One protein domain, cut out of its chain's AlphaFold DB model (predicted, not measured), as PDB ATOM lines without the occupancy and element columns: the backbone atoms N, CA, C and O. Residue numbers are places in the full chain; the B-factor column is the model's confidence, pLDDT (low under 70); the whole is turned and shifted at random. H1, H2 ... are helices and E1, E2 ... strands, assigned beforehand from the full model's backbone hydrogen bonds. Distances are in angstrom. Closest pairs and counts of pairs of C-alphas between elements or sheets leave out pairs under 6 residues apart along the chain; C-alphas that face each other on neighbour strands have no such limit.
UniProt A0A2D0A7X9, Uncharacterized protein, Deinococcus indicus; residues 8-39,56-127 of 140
ATOM      1  N   VAL A   8     -12.481  -7.055   3.836       91.38
ATOM      2  CA  VAL A   8     -12.137  -6.821   2.433       91.38
ATOM      3  C   VAL A   8     -12.219  -8.135   1.675       91.38
ATOM      4  O   VAL A   8     -11.506  -9.093   1.975       91.38
ATOM      5  N   LEU A   9     -13.082  -8.185   0.670       90.81
ATOM      6  CA  LEU A   9     -13.113  -9.265  -0.304       90.81
ATOM      7  C   LEU A   9     -12.022  -9.035  -1.346       90.81
ATOM      8  O   LEU A   9     -11.832  -7.910  -1.814       90.81
ATOM      9  N   ARG A  10     -11.321 -10.098  -1.745       89.69
ATOM     10  CA  ARG A  10     -10.284 -10.024  -2.779       89.69
ATOM     11  C   ARG A  10     -10.447 -11.117  -3.834       89.69
ATOM     12  O   ARG A  10     -10.596 -12.300  -3.506       89.69
ATOM     13  N   LYS A  11     -10.389 -10.709  -5.101       90.69
ATOM     14  CA  LYS A  11     -10.435 -11.574  -6.294       90.69
ATOM     15  C   LYS A  11      -9.037 -12.088  -6.691       90.69
ATOM     16  O   LYS A  11      -8.036 -11.592  -6.170       90.69
ATOM     17  N   PRO A  12      -8.934 -13.075  -7.611       85.38
ATOM     18  CA  PRO A  12      -7.645 -13.575  -8.102       85.38
ATOM     19  C   PRO A  12      -6.788 -12.505  -8.789       85.38
ATOM     20  O   PRO A  12      -5.566 -12.551  -8.704       85.38
ATOM     21  N   ASP A  13      -7.429 -11.535  -9.441       89.88
ATOM     22  CA  ASP A  13      -6.786 -10.416 -10.141       89.88
ATOM     23  C   ASP A  13      -6.286  -9.302  -9.198       89.88
ATOM     24  O   ASP A  13      -5.863  -8.246  -9.655       89.88
ATOM     25  N   ASN A  14      -6.325  -9.536  -7.879       85.19
ATOM     26  CA  ASN A  14      -6.016  -8.584  -6.811       85.19
ATOM     27  C   ASN A  14      -6.960  -7.385  -6.673       85.19
ATOM     28  O   ASN A  14      -6.706  -6.547  -5.802       85.19
ATOM     29  N   SER A  15      -8.056  -7.311  -7.430       94.06
ATOM     30  CA  SER A  15      -9.097  -6.323  -7.149       94.06
ATOM     31  C   SER A  15      -9.691  -6.566  -5.759       94.06
ATOM     32  O   SER A  15      -9.776  -7.705  -5.277       94.06
ATOM     33  N   THR A  16     -10.078  -5.479  -5.089       94.50
ATOM     34  CA  THR A  16     -10.595  -5.508  -3.718       94.50
ATOM     35  C   THR A  16     -11.941  -4.816  -3.621       94.50
ATOM     36  O   THR A  16     -12.136  -3.764  -4.227       94.50
ATOM     37  N   TYR A  17     -12.824  -5.360  -2.792       93.81
ATOM     38  CA  TYR A  17     -14.064  -4.715  -2.382       93.81
ATOM     39  C   TYR A  17     -14.089  -4.617  -0.861       93.81
ATOM     40  O   TYR A  17     -13.996  -5.630  -0.163       93.81
ATOM     41  N   THR A  18     -14.178  -3.392  -0.349       93.81
ATOM     42  CA  THR A  18     -14.214  -3.128   1.094       93.81
ATOM     43  C   THR A  18     -15.662  -3.133   1.546       93.81
ATOM     44  O   THR A  18     -16.456  -2.335   1.060       93.81
ATOM     45  N   LEU A  19     -16.005  -4.021   2.477       91.62
ATOM     46  CA  LEU A  19     -17.361  -4.091   3.003       91.62
ATOM     47  C   LEU A  19     -17.708  -2.831   3.823       91.62
ATOM     48  O   LEU A  19     -16.810  -2.148   4.353       91.62
ATOM     49  N   PRO A  20     -19.008  -2.517   3.959       91.69
ATOM     50  CA  PRO A  20     -19.490  -1.515   4.902       91.69
ATOM     51  C   PRO A  20     -18.905  -1.709   6.310       91.69
ATOM     52  O   PRO A  20     -18.588  -2.825   6.723       91.69
ATOM     53  N   ALA A  21     -18.693  -0.613   7.039       89.56
ATOM     54  CA  ALA A  21     -18.001  -0.645   8.332       89.56
ATOM     55  C   ALA A  21     -18.790  -1.382   9.429       89.56
ATOM     56  O   ALA A  21     -18.205  -1.842  10.407       89.56
ATOM     57  N   ASP A  22     -20.104  -1.515   9.258       89.81
ATOM     58  CA  ASP A  22     -20.997  -2.258  10.145       89.81
ATOM     59  C   ASP A  22     -20.997  -3.774   9.873       89.81
ATOM     60  O   ASP A  22     -21.647  -4.528  10.604       89.81
ATOM     61  N   ALA A  23     -20.256  -4.232   8.853       87.94
ATOM     62  CA  ALA A  23     -20.142  -5.639   8.507       87.94
ATOM     63  C   ALA A  23     -19.639  -6.463   9.699       87.94
ATOM     64  O   ALA A  23     -18.515  -6.295  10.180       87.94
ATOM     65  N   LYS A  24     -20.464  -7.404  10.155       86.38
ATOM     66  CA  LYS A  24     -20.183  -8.239  11.327       86.38
ATOM     67  C   LYS A  24     -20.566  -9.686  11.087       86.38
ATOM     68  O   LYS A  24     -21.447  -9.986  10.287       86.38
ATOM     69  N   VAL A  25     -19.914 -10.590  11.813       80.25
ATOM     70  CA  VAL A  25     -20.263 -12.014  11.787       80.25
ATOM     71  C   VAL A  25     -21.633 -12.197  12.434       80.25
ATOM     72  O   VAL A  25     -21.820 -11.833  13.596       80.25
ATOM     73  N   ALA A  26     -22.585 -12.757  11.693       77.12
ATOM     74  CA  ALA A  26     -23.857 -13.178  12.259       77.12
ATOM     75  C   ALA A  26     -23.655 -14.504  12.999       77.12
ATOM     76  O   ALA A  26     -23.151 -15.468  12.428       77.12
ATOM     77  N   GLN A  27     -24.040 -14.559  14.275       55.62
ATOM     78  CA  GLN A  27     -23.889 -15.752  15.119       55.62
ATOM     79  C   GLN A  27     -24.886 -16.892  14.791       55.62
ATOM     80  O   GLN A  27     -24.886 -17.886  15.504       55.62
ATOM     81  N   GLY A  28     -25.730 -16.769  13.754       48.47
ATOM     82  CA  GLY A  28     -26.972 -17.557  13.636       48.47
ATOM     83  C   GLY A  28     -27.082 -18.587  12.505       48.47
ATOM     84  O   GLY A  28     -27.414 -19.727  12.777       48.47
ATOM     85  N   ASP A  29     -26.791 -18.257  11.244       44.38
ATOM     86  CA  ASP A  29     -27.323 -19.068  10.119       44.38
ATOM     87  C   ASP A  29     -26.287 -19.940   9.394       44.38
ATOM     88  O   ASP A  29     -26.492 -20.403   8.267       44.38
ATOM     89  N   GLY A  30     -25.168 -20.217  10.067       44.97
ATOM     90  CA  GLY A  30     -24.262 -21.287   9.658       44.97
ATOM     91  C   GLY A  30     -24.978 -22.639   9.589       44.97
ATOM     92  O   GLY A  30     -24.632 -23.435   8.726       44.97
ATOM     93  N   GLU A  31     -26.014 -22.863  10.408       38.06
ATOM     94  CA  GLU A  31     -26.772 -24.121  10.480       38.06
ATOM     95  C   GLU A  31     -27.618 -24.412   9.233       38.06
ATOM     96  O   GLU A  31     -27.644 -25.548   8.763       38.06
ATOM     97  N   THR A  32     -28.281 -23.419   8.626       44.16
ATOM     98  CA  THR A  32     -29.110 -23.659   7.425       44.16
ATOM     99  C   THR A  32     -28.250 -23.947   6.190       44.16
ATOM    100  O   THR A  32     -28.601 -24.773   5.344       44.16
ATOM    101  N   LEU A  33     -27.078 -23.311   6.098       49.41
ATOM    102  CA  LEU A  33     -26.075 -23.618   5.076       49.41
ATOM    103  C   LEU A  33     -25.284 -24.884   5.387       49.41
ATOM    104  O   LEU A  33     -24.928 -25.598   4.457       49.41
ATOM    105  N   GLN A  34     -25.076 -25.205   6.662       48.22
ATOM    106  CA  GLN A  34     -24.570 -26.496   7.109       48.22
ATOM    107  C   GLN A  34     -25.550 -27.608   6.731       48.22
ATOM    108  O   GLN A  34     -25.097 -28.635   6.264       48.22
ATOM    109  N   TYR A  35     -26.866 -27.393   6.796       45.88
ATOM    110  CA  TYR A  35     -27.860 -28.365   6.327       45.88
ATOM    111  C   TYR A  35     -27.822 -28.554   4.802       45.88
ATOM    112  O   TYR A  35     -27.987 -29.666   4.309       45.88
ATOM    113  N   ARG A  36     -27.552 -27.488   4.036       48.00
ATOM    114  CA  ARG A  36     -27.315 -27.586   2.582       48.00
ATOM    115  C   ARG A  36     -25.980 -28.252   2.241       48.00
ATOM    116  O   ARG A  36     -25.933 -29.010   1.283       48.00
ATOM    117  N   LEU A  37     -24.928 -28.012   3.026       50.41
ATOM    118  CA  LEU A  37     -23.638 -28.704   2.918       50.41
ATOM    119  C   LEU A  37     -23.760 -30.184   3.303       50.41
ATOM    120  O   LEU A  37     -23.227 -31.027   2.599       50.41
ATOM    121  N   ILE A  38     -24.503 -30.507   4.366       48.88
ATOM    122  CA  ILE A  38     -24.822 -31.878   4.790       48.88
ATOM    123  C   ILE A  38     -25.631 -32.580   3.699       48.88
ATOM    124  O   ILE A  38     -25.270 -33.678   3.306       48.88
ATOM    125  N   ARG A  39     -26.651 -31.931   3.122       42.22
ATOM    126  CA  ARG A  39     -27.383 -32.502   1.982       42.22
ATOM    127  C   ARG A  39     -26.526 -32.690   0.734       42.22
ATOM    128  O   ARG A  39     -26.774 -33.639   0.010       42.22
ATOM    129  N   PRO A  56     -15.828 -27.430   7.109       55.94
ATOM    130  CA  PRO A  56     -15.508 -26.096   7.578       55.94
ATOM    131  C   PRO A  56     -16.771 -25.222   7.601       55.94
ATOM    132  O   PRO A  56     -17.487 -25.093   6.609       55.94
ATOM    133  N   THR A  57     -17.047 -24.609   8.754       63.19
ATOM    134  CA  THR A  57     -18.289 -23.864   8.991       63.19
ATOM    135  C   THR A  57     -18.403 -22.654   8.053       63.19
ATOM    136  O   THR A  57     -17.459 -21.847   7.995       63.19
ATOM    137  N   PRO A  58     -19.537 -22.467   7.346       69.94
ATOM    138  CA  PRO A  58     -19.846 -21.242   6.607       69.94
ATOM    139  C   PRO A  58     -19.590 -19.982   7.440       69.94
ATOM    140  O   PRO A  58     -19.804 -19.976   8.648       69.94
ATOM    141  N   LEU A  59     -19.113 -18.909   6.807       75.62
ATOM    142  CA  LEU A  59     -19.002 -17.602   7.458       75.62
ATOM    143  C   LEU A  59     -20.117 -16.734   6.925       75.62
ATOM    144  O   LEU A  59     -20.161 -16.476   5.726       75.62
ATOM    145  N   VAL A  60     -20.972 -16.274   7.823       79.94
ATOM    146  CA  VAL A  60     -22.063 -15.371   7.487       79.94
ATOM    147  C   VAL A  60     -21.713 -13.988   8.014       79.94
ATOM    148  O   VAL A  60     -21.462 -13.812   9.207       79.94
ATOM    149  N   LEU A  61     -21.658 -13.017   7.113       84.44
ATOM    150  CA  LEU A  61     -21.507 -11.603   7.412       84.44
ATOM    151  C   LEU A  61     -22.834 -10.904   7.143       84.44
ATOM    152  O   LEU A  61     -23.468 -11.154   6.125       84.44
ATOM    153  N   VAL A  62     -23.231 -10.008   8.034       88.38
ATOM    154  CA  VAL A  62     -24.355  -9.096   7.814       88.38
ATOM    155  C   VAL A  62     -23.799  -7.687   7.771       88.38
ATOM    156  O   VAL A  62     -22.976  -7.332   8.617       88.38
ATOM    157  N   CYS A  63     -24.224  -6.917   6.778       90.88
ATOM    158  CA  CYS A  63     -23.831  -5.528   6.572       90.88
ATOM    159  C   CYS A  63     -24.990  -4.724   5.991       90.88
ATOM    160  O   CYS A  63     -25.923  -5.297   5.419       90.88
ATOM    161  N   THR A  64     -24.907  -3.405   6.113       93.88
ATOM    162  CA  THR A  64     -25.919  -2.478   5.615       93.88
ATOM    163  C   THR A  64     -25.328  -1.631   4.499       93.88
ATOM    164  O   THR A  64     -24.228  -1.095   4.614       93.88
ATOM    165  N   ILE A  65     -26.066  -1.513   3.403       92.12
ATOM    166  CA  ILE A  65     -25.767  -0.604   2.303       92.12
ATOM    167  C   ILE A  65     -26.772   0.537   2.390       92.12
ATOM    168  O   ILE A  65     -27.970   0.318   2.231       92.12
ATOM    169  N   GLU A  66     -26.275   1.742   2.638       91.81
ATOM    170  CA  GLU A  66     -27.055   2.980   2.646       91.81
ATOM    171  C   GLU A  66     -26.607   3.848   1.475       91.81
ATOM    172  O   GLU A  66     -25.407   4.052   1.266       91.81
ATOM    173  N   ALA A  67     -27.561   4.352   0.703       90.94
ATOM    174  CA  ALA A  67     -27.289   5.242  -0.417       90.94
ATOM    175  C   ALA A  67     -28.311   6.379  -0.461       90.94
ATOM    176  O   ALA A  67     -29.301   6.368   0.249       90.94
ATOM    177  N   SER A  68     -28.091   7.379  -1.316       91.00
ATOM    178  CA  SER A  68     -29.017   8.515  -1.447       91.00
ATOM    179  C   SER A  68     -30.337   8.171  -2.150       91.00
ATOM    180  O   SER A  68     -31.247   8.995  -2.178       91.00
ATOM    181  N   THR A  69     -30.412   7.014  -2.814       94.00
ATOM    182  CA  THR A  69     -31.602   6.523  -3.520       94.00
ATOM    183  C   THR A  69     -31.650   4.997  -3.476       94.00
ATOM    184  O   THR A  69     -30.611   4.335  -3.463       94.00
ATOM    185  N   GLU A  70     -32.852   4.426  -3.557       90.69
ATOM    186  CA  GLU A  70     -33.070   2.974  -3.687       90.69
ATOM    187  C   GLU A  70     -32.316   2.374  -4.887       90.69
ATOM    188  O   GLU A  70     -31.715   1.304  -4.795       90.69
ATOM    189  N   ALA A  71     -32.285   3.087  -6.019       90.25
ATOM    190  CA  ALA A  71     -31.559   2.646  -7.209       90.25
ATOM    191  C   ALA A  71     -30.043   2.540  -6.959       90.25
ATOM    192  O   ALA A  71     -29.405   1.598  -7.432       90.25
ATOM    193  N   ALA A  72     -29.466   3.470  -6.191       91.62
ATOM    194  CA  ALA A  72     -28.056   3.424  -5.820       91.62
ATOM    195  C   ALA A  72     -27.768   2.297  -4.812       91.62
ATOM    196  O   ALA A  72     -26.805   1.554  -4.999       91.62
ATOM    197  N   ALA A  73     -28.632   2.102  -3.809       89.56
ATOM    198  CA  ALA A  73     -28.511   0.991  -2.860       89.56
ATOM    199  C   ALA A  73     -28.615  -0.375  -3.567       89.56
ATOM    200  O   ALA A  73     -27.874  -1.312  -3.259       89.56
ATOM    201  N   SER A  74     -29.491  -0.476  -4.570       89.44
ATOM    202  CA  SER A  74     -29.633  -1.658  -5.427       89.44
ATOM    203  C   SER A  74     -28.376  -1.937  -6.237       89.44
ATOM    204  O   SER A  74     -27.886  -3.066  -6.221       89.44
ATOM    205  N   ALA A  75     -27.826  -0.919  -6.904       91.06
ATOM    206  CA  ALA A  75     -26.610  -1.063  -7.697       91.06
ATOM    207  C   ALA A  75     -25.421  -1.534  -6.843       91.06
ATOM    208  O   ALA A  75     -24.698  -2.447  -7.245       91.06
ATOM    209  N   GLU A  76     -25.260  -0.974  -5.643       92.00
ATOM    210  CA  GLU A  76     -24.181  -1.346  -4.727       92.00
ATOM    211  C   GLU A  76     -24.361  -2.772  -4.179       92.00
ATOM    212  O   GLU A  76     -23.408  -3.553  -4.139       92.00
ATOM    213  N   ALA A  77     -25.593  -3.176  -3.848       88.69
ATOM    214  CA  ALA A  77     -25.892  -4.547  -3.434       88.69
ATOM    215  C   ALA A  77     -25.617  -5.568  -4.556       88.69
ATOM    216  O   ALA A  77     -25.069  -6.646  -4.302       88.69
ATOM    217  N   THR A  78     -25.939  -5.229  -5.810       89.69
ATOM    218  CA  THR A  78     -25.586  -6.049  -6.980       89.69
ATOM    219  C   THR A  78     -24.072  -6.129  -7.174       89.69
ATOM    220  O   THR A  78     -23.546  -7.218  -7.417       89.69
ATOM    221  N   ALA A  79     -23.354  -5.013  -7.021       91.75
ATOM    222  CA  ALA A  79     -21.897  -4.988  -7.114       91.75
ATOM    223  C   ALA A  79     -21.249  -5.881  -6.045       91.75
ATOM    224  O   ALA A  79     -20.366  -6.678  -6.374       91.75
ATOM    225  N   LEU A  80     -21.730  -5.823  -4.798       91.81
ATOM    226  CA  LEU A  80     -21.302  -6.717  -3.721       91.81
ATOM    227  C   LEU A  80     -21.525  -8.192  -4.087       91.81
ATOM    228  O   LEU A  80     -20.616  -9.006  -3.912       91.81
ATOM    229  N   TRP A  81     -22.699  -8.549  -4.615       86.38
ATOM    230  CA  TRP A  81     -23.004  -9.926  -5.018       86.38
ATOM    231  C   TRP A  81     -22.062 -10.443  -6.110       86.38
ATOM    232  O   TRP A  81     -21.446 -11.503  -5.946       86.38
ATOM    233  N   GLU A  82     -21.887  -9.681  -7.189       89.88
ATOM    234  CA  GLU A  82     -20.983 -10.052  -8.283       89.88
ATOM    235  C   GLU A  82     -19.523 -10.114  -7.824       89.88
ATOM    236  O   GLU A  82     -18.756 -10.997  -8.223       89.88
ATOM    237  N   PHE A  83     -19.120  -9.215  -6.926       93.12
ATOM    238  CA  PHE A  83     -17.778  -9.237  -6.370       93.12
ATOM    239  C   PHE A  83     -17.551 -10.471  -5.487       93.12
ATOM    240  O   PHE A  83     -16.543 -11.172  -5.641       93.12
ATOM    241  N   ALA A  84     -18.493 -10.777  -4.596       87.19
ATOM    242  CA  ALA A  84     -18.423 -11.918  -3.693       87.19
ATOM    243  C   ALA A  84     -18.361 -13.254  -4.446       87.19
ATOM    244  O   ALA A  84     -17.586 -14.132  -4.054       87.19
ATOM    245  N   LYS A  85     -19.093 -13.394  -5.559       83.06
ATOM    246  CA  LYS A  85     -19.072 -14.586  -6.432       83.06
ATOM    247  C   LYS A  85     -17.735 -14.853  -7.115       83.06
ATOM    248  O   LYS A  85     -17.498 -15.970  -7.555       83.06
ATOM    249  N   ALA A  86     -16.861 -13.857  -7.217       87.25
ATOM    250  CA  ALA A  86     -15.534 -14.016  -7.810       87.25
ATOM    251  C   ALA A  86     -14.401 -13.972  -6.770       87.25
ATOM    252  O   ALA A  86     -13.232 -14.172  -7.110       87.25
ATOM    253  N   SER A  87     -14.720 -13.706  -5.504       86.62
ATOM    254  CA  SER A  87     -13.728 -13.504  -4.449       86.62
ATOM    255  C   SER A  87     -13.119 -14.818  -3.969       86.62
ATOM    256  O   SER A  87     -13.816 -15.795  -3.716       86.62
ATOM    257  N   ARG A  88     -11.793 -14.834  -3.808       81.44
ATOM    258  CA  ARG A  88     -11.020 -16.005  -3.360       81.44
ATOM    259  C   ARG A  88     -10.502 -15.889  -1.941       81.44
ATOM    260  O   ARG A  88      -9.994 -16.864  -1.401       81.44
ATOM    261  N   ARG A  89     -10.592 -14.716  -1.321       81.88
ATOM    262  CA  ARG A  89     -10.305 -14.574   0.104       81.88
ATOM    263  C   ARG A  89     -11.004 -13.369   0.706       81.88
ATOM    264  O   ARG A  89     -11.331 -12.412   0.007       81.88
ATOM    265  N   LEU A  90     -11.192 -13.453   2.011       81.50
ATOM    266  CA  LEU A  90     -11.630 -12.388   2.890       81.50
ATOM    267  C   LEU A  90     -10.453 -11.996   3.778       81.50
ATOM    268  O   LEU A  90      -9.842 -12.846   4.429       81.50
ATOM    269  N   GLU A  91     -10.146 -10.712   3.807       81.88
ATOM    270  CA  GLU A  91      -9.137 -10.099   4.661       81.88
ATOM    271  C   GLU A  91      -9.814  -9.225   5.716       81.88
ATOM    272  O   GLU A  91     -10.911  -8.708   5.504       81.88
ATOM    273  N   ARG A  92      -9.154  -9.062   6.858       80.75
ATOM    274  CA  ARG A  92      -9.498  -8.081   7.887       80.75
ATOM    275  C   ARG A  92      -8.198  -7.561   8.481       80.75
ATOM    276  O   ARG A  92      -7.335  -8.360   8.842       80.75
ATOM    277  N   ASP A  93      -8.026  -6.244   8.515       75.75
ATOM    278  CA  ASP A  93      -6.832  -5.582   9.070       75.75
ATOM    279  C   ASP A  93      -5.504  -6.080   8.474       75.75
ATOM    280  O   ASP A  93      -4.515  -6.300   9.173       75.75
ATOM    281  N   GLY A  94      -5.493  -6.327   7.161       68.06
ATOM    282  CA  GLY A  94      -4.321  -6.839   6.442       68.06
ATOM    283  C   GLY A  94      -3.990  -8.312   6.715       68.06
ATOM    284  O   GLY A  94      -2.988  -8.816   6.208       68.06
ATOM    285  N   ARG A  95      -4.819  -9.026   7.485       68.69
ATOM    286  CA  ARG A  95      -4.696 -10.468   7.729       68.69
ATOM    287  C   ARG A  95      -5.729 -11.225   6.912       68.69
ATOM    288  O   ARG A  95      -6.872 -10.794   6.790       68.69
ATOM    289  N   VAL A  96      -5.350 -12.389   6.386       72.19
ATOM    290  CA  VAL A  96      -6.299 -13.284   5.711       72.19
ATOM    291  C   VAL A  96      -7.216 -13.892   6.767       72.19
ATOM    292  O   VAL A  96      -6.792 -14.723   7.564       72.19
ATOM    293  N   TYR A  97      -8.473 -13.460   6.770       73.25
ATOM    294  CA  TYR A  97      -9.508 -13.956   7.670       73.25
ATOM    295  C   TYR A  97     -10.071 -15.290   7.176       73.25
ATOM    296  O   TYR A  97     -10.366 -16.178   7.976       73.25
ATOM    297  N   ARG A  98     -10.214 -15.453   5.851       73.00
ATOM    298  CA  ARG A  98     -10.691 -16.707   5.255       73.00
ATOM    299  C   ARG A  98     -10.268 -16.892   3.787       73.00
ATOM    300  O   ARG A  98     -10.465 -15.973   2.998       73.00
ATOM    301  N   PRO A  99      -9.739 -18.066   3.395       69.75
ATOM    302  CA  PRO A  99      -9.497 -18.424   1.996       69.75
ATOM    303  C   PRO A  99     -10.667 -19.198   1.351       69.75
ATOM    304  O   PRO A  99     -11.333 -20.008   2.002       69.75
ATOM    305  N   TYR A 100     -10.857 -18.991   0.046       68.62
ATOM    306  CA  TYR A 100     -11.827 -19.656  -0.826       68.62
ATOM    307  C   TYR A 100     -11.120 -20.188  -2.086       68.62
ATOM    308  O   TYR A 100     -10.802 -19.444  -3.016       68.62
ATOM    309  N   ARG A 101     -10.861 -21.494  -2.138       62.91
ATOM    310  CA  ARG A 101     -10.350 -22.197  -3.321       62.91
ATOM    311  C   ARG A 101     -11.366 -22.324  -4.451       62.91
ATOM    312  O   ARG A 101     -10.927 -22.431  -5.584       62.91
ATOM    313  N   VAL A 102     -12.670 -22.274  -4.182       64.94
ATOM    314  CA  VAL A 102     -13.765 -22.123  -5.165       64.94
ATOM    315  C   VAL A 102     -14.702 -21.049  -4.617       64.94
ATOM    316  O   VAL A 102     -15.023 -21.107  -3.427       64.94
ATOM    317  N   PRO A 103     -15.089 -20.033  -5.408       63.72
ATOM    318  CA  PRO A 103     -15.859 -18.930  -4.883       63.72
ATOM    319  C   PRO A 103     -17.324 -19.363  -4.820       63.72
ATOM    320  O   PRO A 103     -18.032 -19.410  -5.822       63.72
ATOM    321  N   LEU A 104     -17.754 -19.742  -3.622       68.06
ATOM    322  CA  LEU A 104     -19.132 -20.101  -3.320       68.06
ATOM    323  C   LEU A 104     -19.649 -19.106  -2.287       68.06
ATOM    324  O   LEU A 104     -19.447 -19.258  -1.077       68.06
ATOM    325  N   SER A 105     -20.273 -18.056  -2.815       72.25
ATOM    326  CA  SER A 105     -20.781 -16.931  -2.044       72.25
ATOM    327  C   SER A 105     -22.259 -16.721  -2.342       72.25
ATOM    328  O   SER A 105     -22.659 -16.691  -3.507       72.25
ATOM    329  N   PHE A 106     -23.056 -16.528  -1.298       73.00
ATOM    330  CA  PHE A 106     -24.472 -16.178  -1.415       73.00
ATOM    331  C   PHE A 106     -24.686 -14.806  -0.797       73.00
ATOM    332  O   PHE A 106     -24.186 -14.552   0.294       73.00
ATOM    333  N   VAL A 107     -25.421 -13.934  -1.483       76.44
ATOM    334  CA  VAL A 107     -25.849 -12.650  -0.925       76.44
ATOM    335  C   VAL A 107     -27.366 -12.622  -0.930       76.44
ATOM    336  O   VAL A 107     -27.983 -12.750  -1.986       76.44
ATOM    337  N   THR A 108     -27.955 -12.472   0.248       78.75
ATOM    338  CA  THR A 108     -29.383 -12.197   0.412       78.75
ATOM    339  C   THR A 108     -29.546 -10.721   0.721       78.75
ATOM    340  O   THR A 108     -28.872 -10.209   1.611       78.75
ATOM    341  N   VAL A 109     -30.425 -10.042  -0.015       82.69
ATOM    342  CA  VAL A 109     -30.689  -8.611   0.152       82.69
ATOM    343  C   VAL A 109     -32.110  -8.434   0.668       82.69
ATOM    344  O   VAL A 109     -33.064  -8.877   0.031       82.69
ATOM    345  N   HIS A 110     -32.243  -7.778   1.814       83.31
ATOM    346  CA  HIS A 110     -33.512  -7.304   2.353       83.31
ATOM    347  C   HIS A 110     -33.582  -5.793   2.136       83.31
ATOM    348  O   HIS A 110     -32.722  -5.055   2.619       83.31
ATOM    349  N   GLN A 111     -34.577  -5.351   1.374       84.25
ATOM    350  CA  GLN A 111     -34.680  -3.976   0.892       84.25
ATOM    351  C   GLN A 111     -35.670  -3.172   1.735       84.25
ATOM    352  O   GLN A 111     -36.776  -3.643   2.011       84.25
ATOM    353  N   ALA A 112     -35.282  -1.956   2.113       80.44
ATOM    354  CA  ALA A 112     -36.137  -0.978   2.770       80.44
ATOM    355  C   ALA A 112     -35.798   0.431   2.251       80.44
ATOM    356  O   ALA A 112     -34.995   1.149   2.842       80.44
ATOM    357  N   GLY A 113     -36.402   0.827   1.126       85.44
ATOM    358  CA  GLY A 113     -36.170   2.142   0.521       85.44
ATOM    359  C   GLY A 113     -34.725   2.324   0.053       85.44
ATOM    360  O   GLY A 113     -34.227   1.555  -0.762       85.44
ATOM    361  N   ASP A 114     -34.045   3.344   0.563       88.44
ATOM    362  CA  ASP A 114     -32.650   3.679   0.253       88.44
ATOM    363  C   ASP A 114     -31.614   2.918   1.111       88.44
ATOM    364  O   ASP A 114     -30.407   3.150   0.991       88.44
ATOM    365  N   GLN A 115     -32.077   1.957   1.921       90.56
ATOM    366  CA  GLN A 115     -31.259   1.113   2.787       90.56
ATOM    367  C   GLN A 115     -31.482  -0.380   2.506       90.56
ATOM    368  O   GLN A 115     -32.603  -0.894   2.536       90.56
ATOM    369  N   HIS A 116     -30.393  -1.114   2.276       89.44
ATOM    370  CA  HIS A 116     -30.389  -2.550   2.005       89.44
ATOM    371  C   HIS A 116     -29.589  -3.303   3.070       89.44
ATOM    372  O   HIS A 116     -28.385  -3.101   3.217       89.44
ATOM    373  N   THR A 117     -30.225  -4.240   3.771       89.75
ATOM    374  CA  THR A 117     -29.502  -5.197   4.622       89.75
ATOM    375  C   THR A 117     -29.043  -6.374   3.772       89.75
ATOM    376  O   THR A 117     -29.859  -7.057   3.153       89.75
ATOM    377  N   CYS A 118     -27.739  -6.624   3.746       87.38
ATOM    378  CA  CYS A 118     -27.125  -7.695   2.976       87.38
ATOM    379  C   CYS A 118     -26.541  -8.766   3.902       87.38
ATOM    380  O   CYS A 118     -25.670  -8.482   4.727       87.38
ATOM    381  N   THR A 119     -26.966 -10.011   3.704       86.25
ATOM    382  CA  THR A 119     -26.386 -11.197   4.339       86.25
ATOM    383  C   THR A 119     -25.477 -11.897   3.338       86.25
ATOM    384  O   THR A 119     -25.952 -12.508   2.383       86.25
ATOM    385  N   LEU A 120     -24.169 -11.809   3.553       83.88
ATOM    386  CA  LEU A 120     -23.133 -12.446   2.753       83.88
ATOM    387  C   LEU A 120     -22.677 -13.749   3.416       83.88
ATOM    388  O   LEU A 120     -22.016 -13.744   4.451       83.88
ATOM    389  N   THR A 121     -22.967 -14.873   2.779       80.69
ATOM    390  CA  THR A 121     -22.439 -16.180   3.165       80.69
ATOM    391  C   THR A 121     -21.226 -16.526   2.326       80.69
ATOM    392  O   THR A 121     -21.298 -16.500   1.102       80.69
ATOM    393  N   LEU A 122     -20.146 -16.934   2.985       76.25
ATOM    394  CA  LEU A 122     -18.889 -17.330   2.371       76.25
ATOM    395  C   LEU A 122     -18.527 -18.755   2.791       76.25
ATOM    396  O   LEU A 122     -18.178 -19.010   3.957       76.25
ATOM    397  N   LEU A 123     -18.579 -19.680   1.834       72.69
ATOM    398  CA  LEU A 123     -18.238 -21.077   2.070       72.69
ATOM    399  C   LEU A 123     -16.714 -21.274   2.012       72.69
ATOM    400  O   LEU A 123     -16.098 -21.039   0.971       72.69
ATOM    401  N   PRO A 124     -16.074 -21.675   3.123       62.56
ATOM    402  CA  PRO A 124     -14.643 -21.941   3.144       62.56
ATOM    403  C   PRO A 124     -14.346 -23.157   2.266       62.56
ATOM    404  O   PRO A 124     -14.990 -24.192   2.382       62.56
ATOM    405  N   SER A 125     -13.340 -23.052   1.407       58.25
ATOM    406  CA  SER A 125     -12.914 -24.165   0.550       58.25
ATOM    407  C   SER A 125     -11.471 -24.532   0.867       58.25
ATOM    408  O   SER A 125     -10.543 -24.258   0.107       58.25
ATOM    409  N   GLY A 126     -11.292 -25.137   2.043       47.69
ATOM    410  CA  GLY A 126      -9.993 -25.560   2.551       47.69
ATOM    411  C   GLY A 126     -10.053 -26.836   3.384       47.69
ATOM    412  O   GLY A 126      -9.988 -26.744   4.599       47.69
ATOM    413  N   SER A 127     -10.159 -27.992   2.718       41.59
ATOM    414  CA  SER A 127      -9.220 -29.135   2.792       41.59
ATOM    415  C   SER A 127      -9.860 -30.356   2.117       41.59
ATOM    416  O   SER A 127     -10.841 -30.874   2.614       41.59
TER     417      SER A 127
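What this domain is: This is residues 8 to 39 and 56 to 127 of the 140 residues of an uncharacterized protein of Deinococcus indicus (UniProt A0A2D0A7X9). One long helix, H2, lies lengthwise over one face of a three-stranded sheet, E3, E7 and E6, and the later part of the same helix, residues 79 to 86, also packs on a small four-stranded sheet, E2, E1, E4 and E5. A second helix, H1, only grazes the three-stranded sheet with its residues 30 to 33. The 104 printed residues include two named helices and seven named strands, in the order E1 E2 H1 E3 H2 E4 E5 E6 E7. Both sheets, in the orders E2 - E1 - E4 - E5 and E3 - E7 - E6, are antiparallel, and the class is mixed, helices and strands. The whole is compact, with a radius of gyration of the C-alphas of 13.6 A and spans of 43 by 31 by 21 A.

Where its parts are: E1, residues 8 to 10, begins at C-alpha 8 (-12.137, -6.821, 2.433), and E2 is residues 16 to 18. H1, residues 30 to 39, is 13.9 A long. E3, residues 59 to 66, measures 22.6 A. H2, residues 70 to 86, measures 24.8 A from C-alpha 70 at (-33.070, 2.974, -3.687). E4 is residues 89 to 92 and E5 residues 95 to 99. E6, residues 105 to 112, measures 22.7 A; E7, residues 115 to 122, measures 22.2 A and ends at C-alpha 122 (-18.889, -17.330, 2.371).

How they stand to each other: In the small sheet, hairpin E1 and E2 has N 9 and O 17 2.8 A apart, within hydrogen-bond range. E1 and E4 have N 8 and O 91 at 2.8 A, and hairpin E4 and E5 has N 90 and O 98 at 2.8 A. In the other sheet, twisted with C-alphas up to 4.2 A off its best plane, E3 and E7 have N 61 and O 120 at 2.8 A, and hairpin E6 and E7 has N 110 and O 117 at 2.8 A. With H2 this sheet makes two layers, a helix on one face of a sheet: H2 has a height of 8.4 A over the sheet and runs along E7 at 6 degrees on the local plane. The closest C-alphas of H2 and E6 are those of Lys 85 and Ser 105, 5.3 A. H2 is also on the small sheet, its closest C-alphas to E1 being those of Ala 84 and Leu 9, 6.8 A. H1 and H2 are apart. Every O i to N i+4 pair is within hydrogen-bond range in H1, and 12 of 13 in H2.

The domain as a whole: The C-alphas farthest apart, of Ser 68 and Ser 127, are 42.7 A apart. Residues 40 to 55 are not printed, and C-alphas 39 and 56 are 14.6 A apart across this cut. The link from E2 to H1 is long; in it residues 24 to 25 pair antiparallel with residues 61 to 62 of E3. In the printed part, the model's pLDDT is under 70 at 28 residues, among them residues 27 to 39 and 124 to 127.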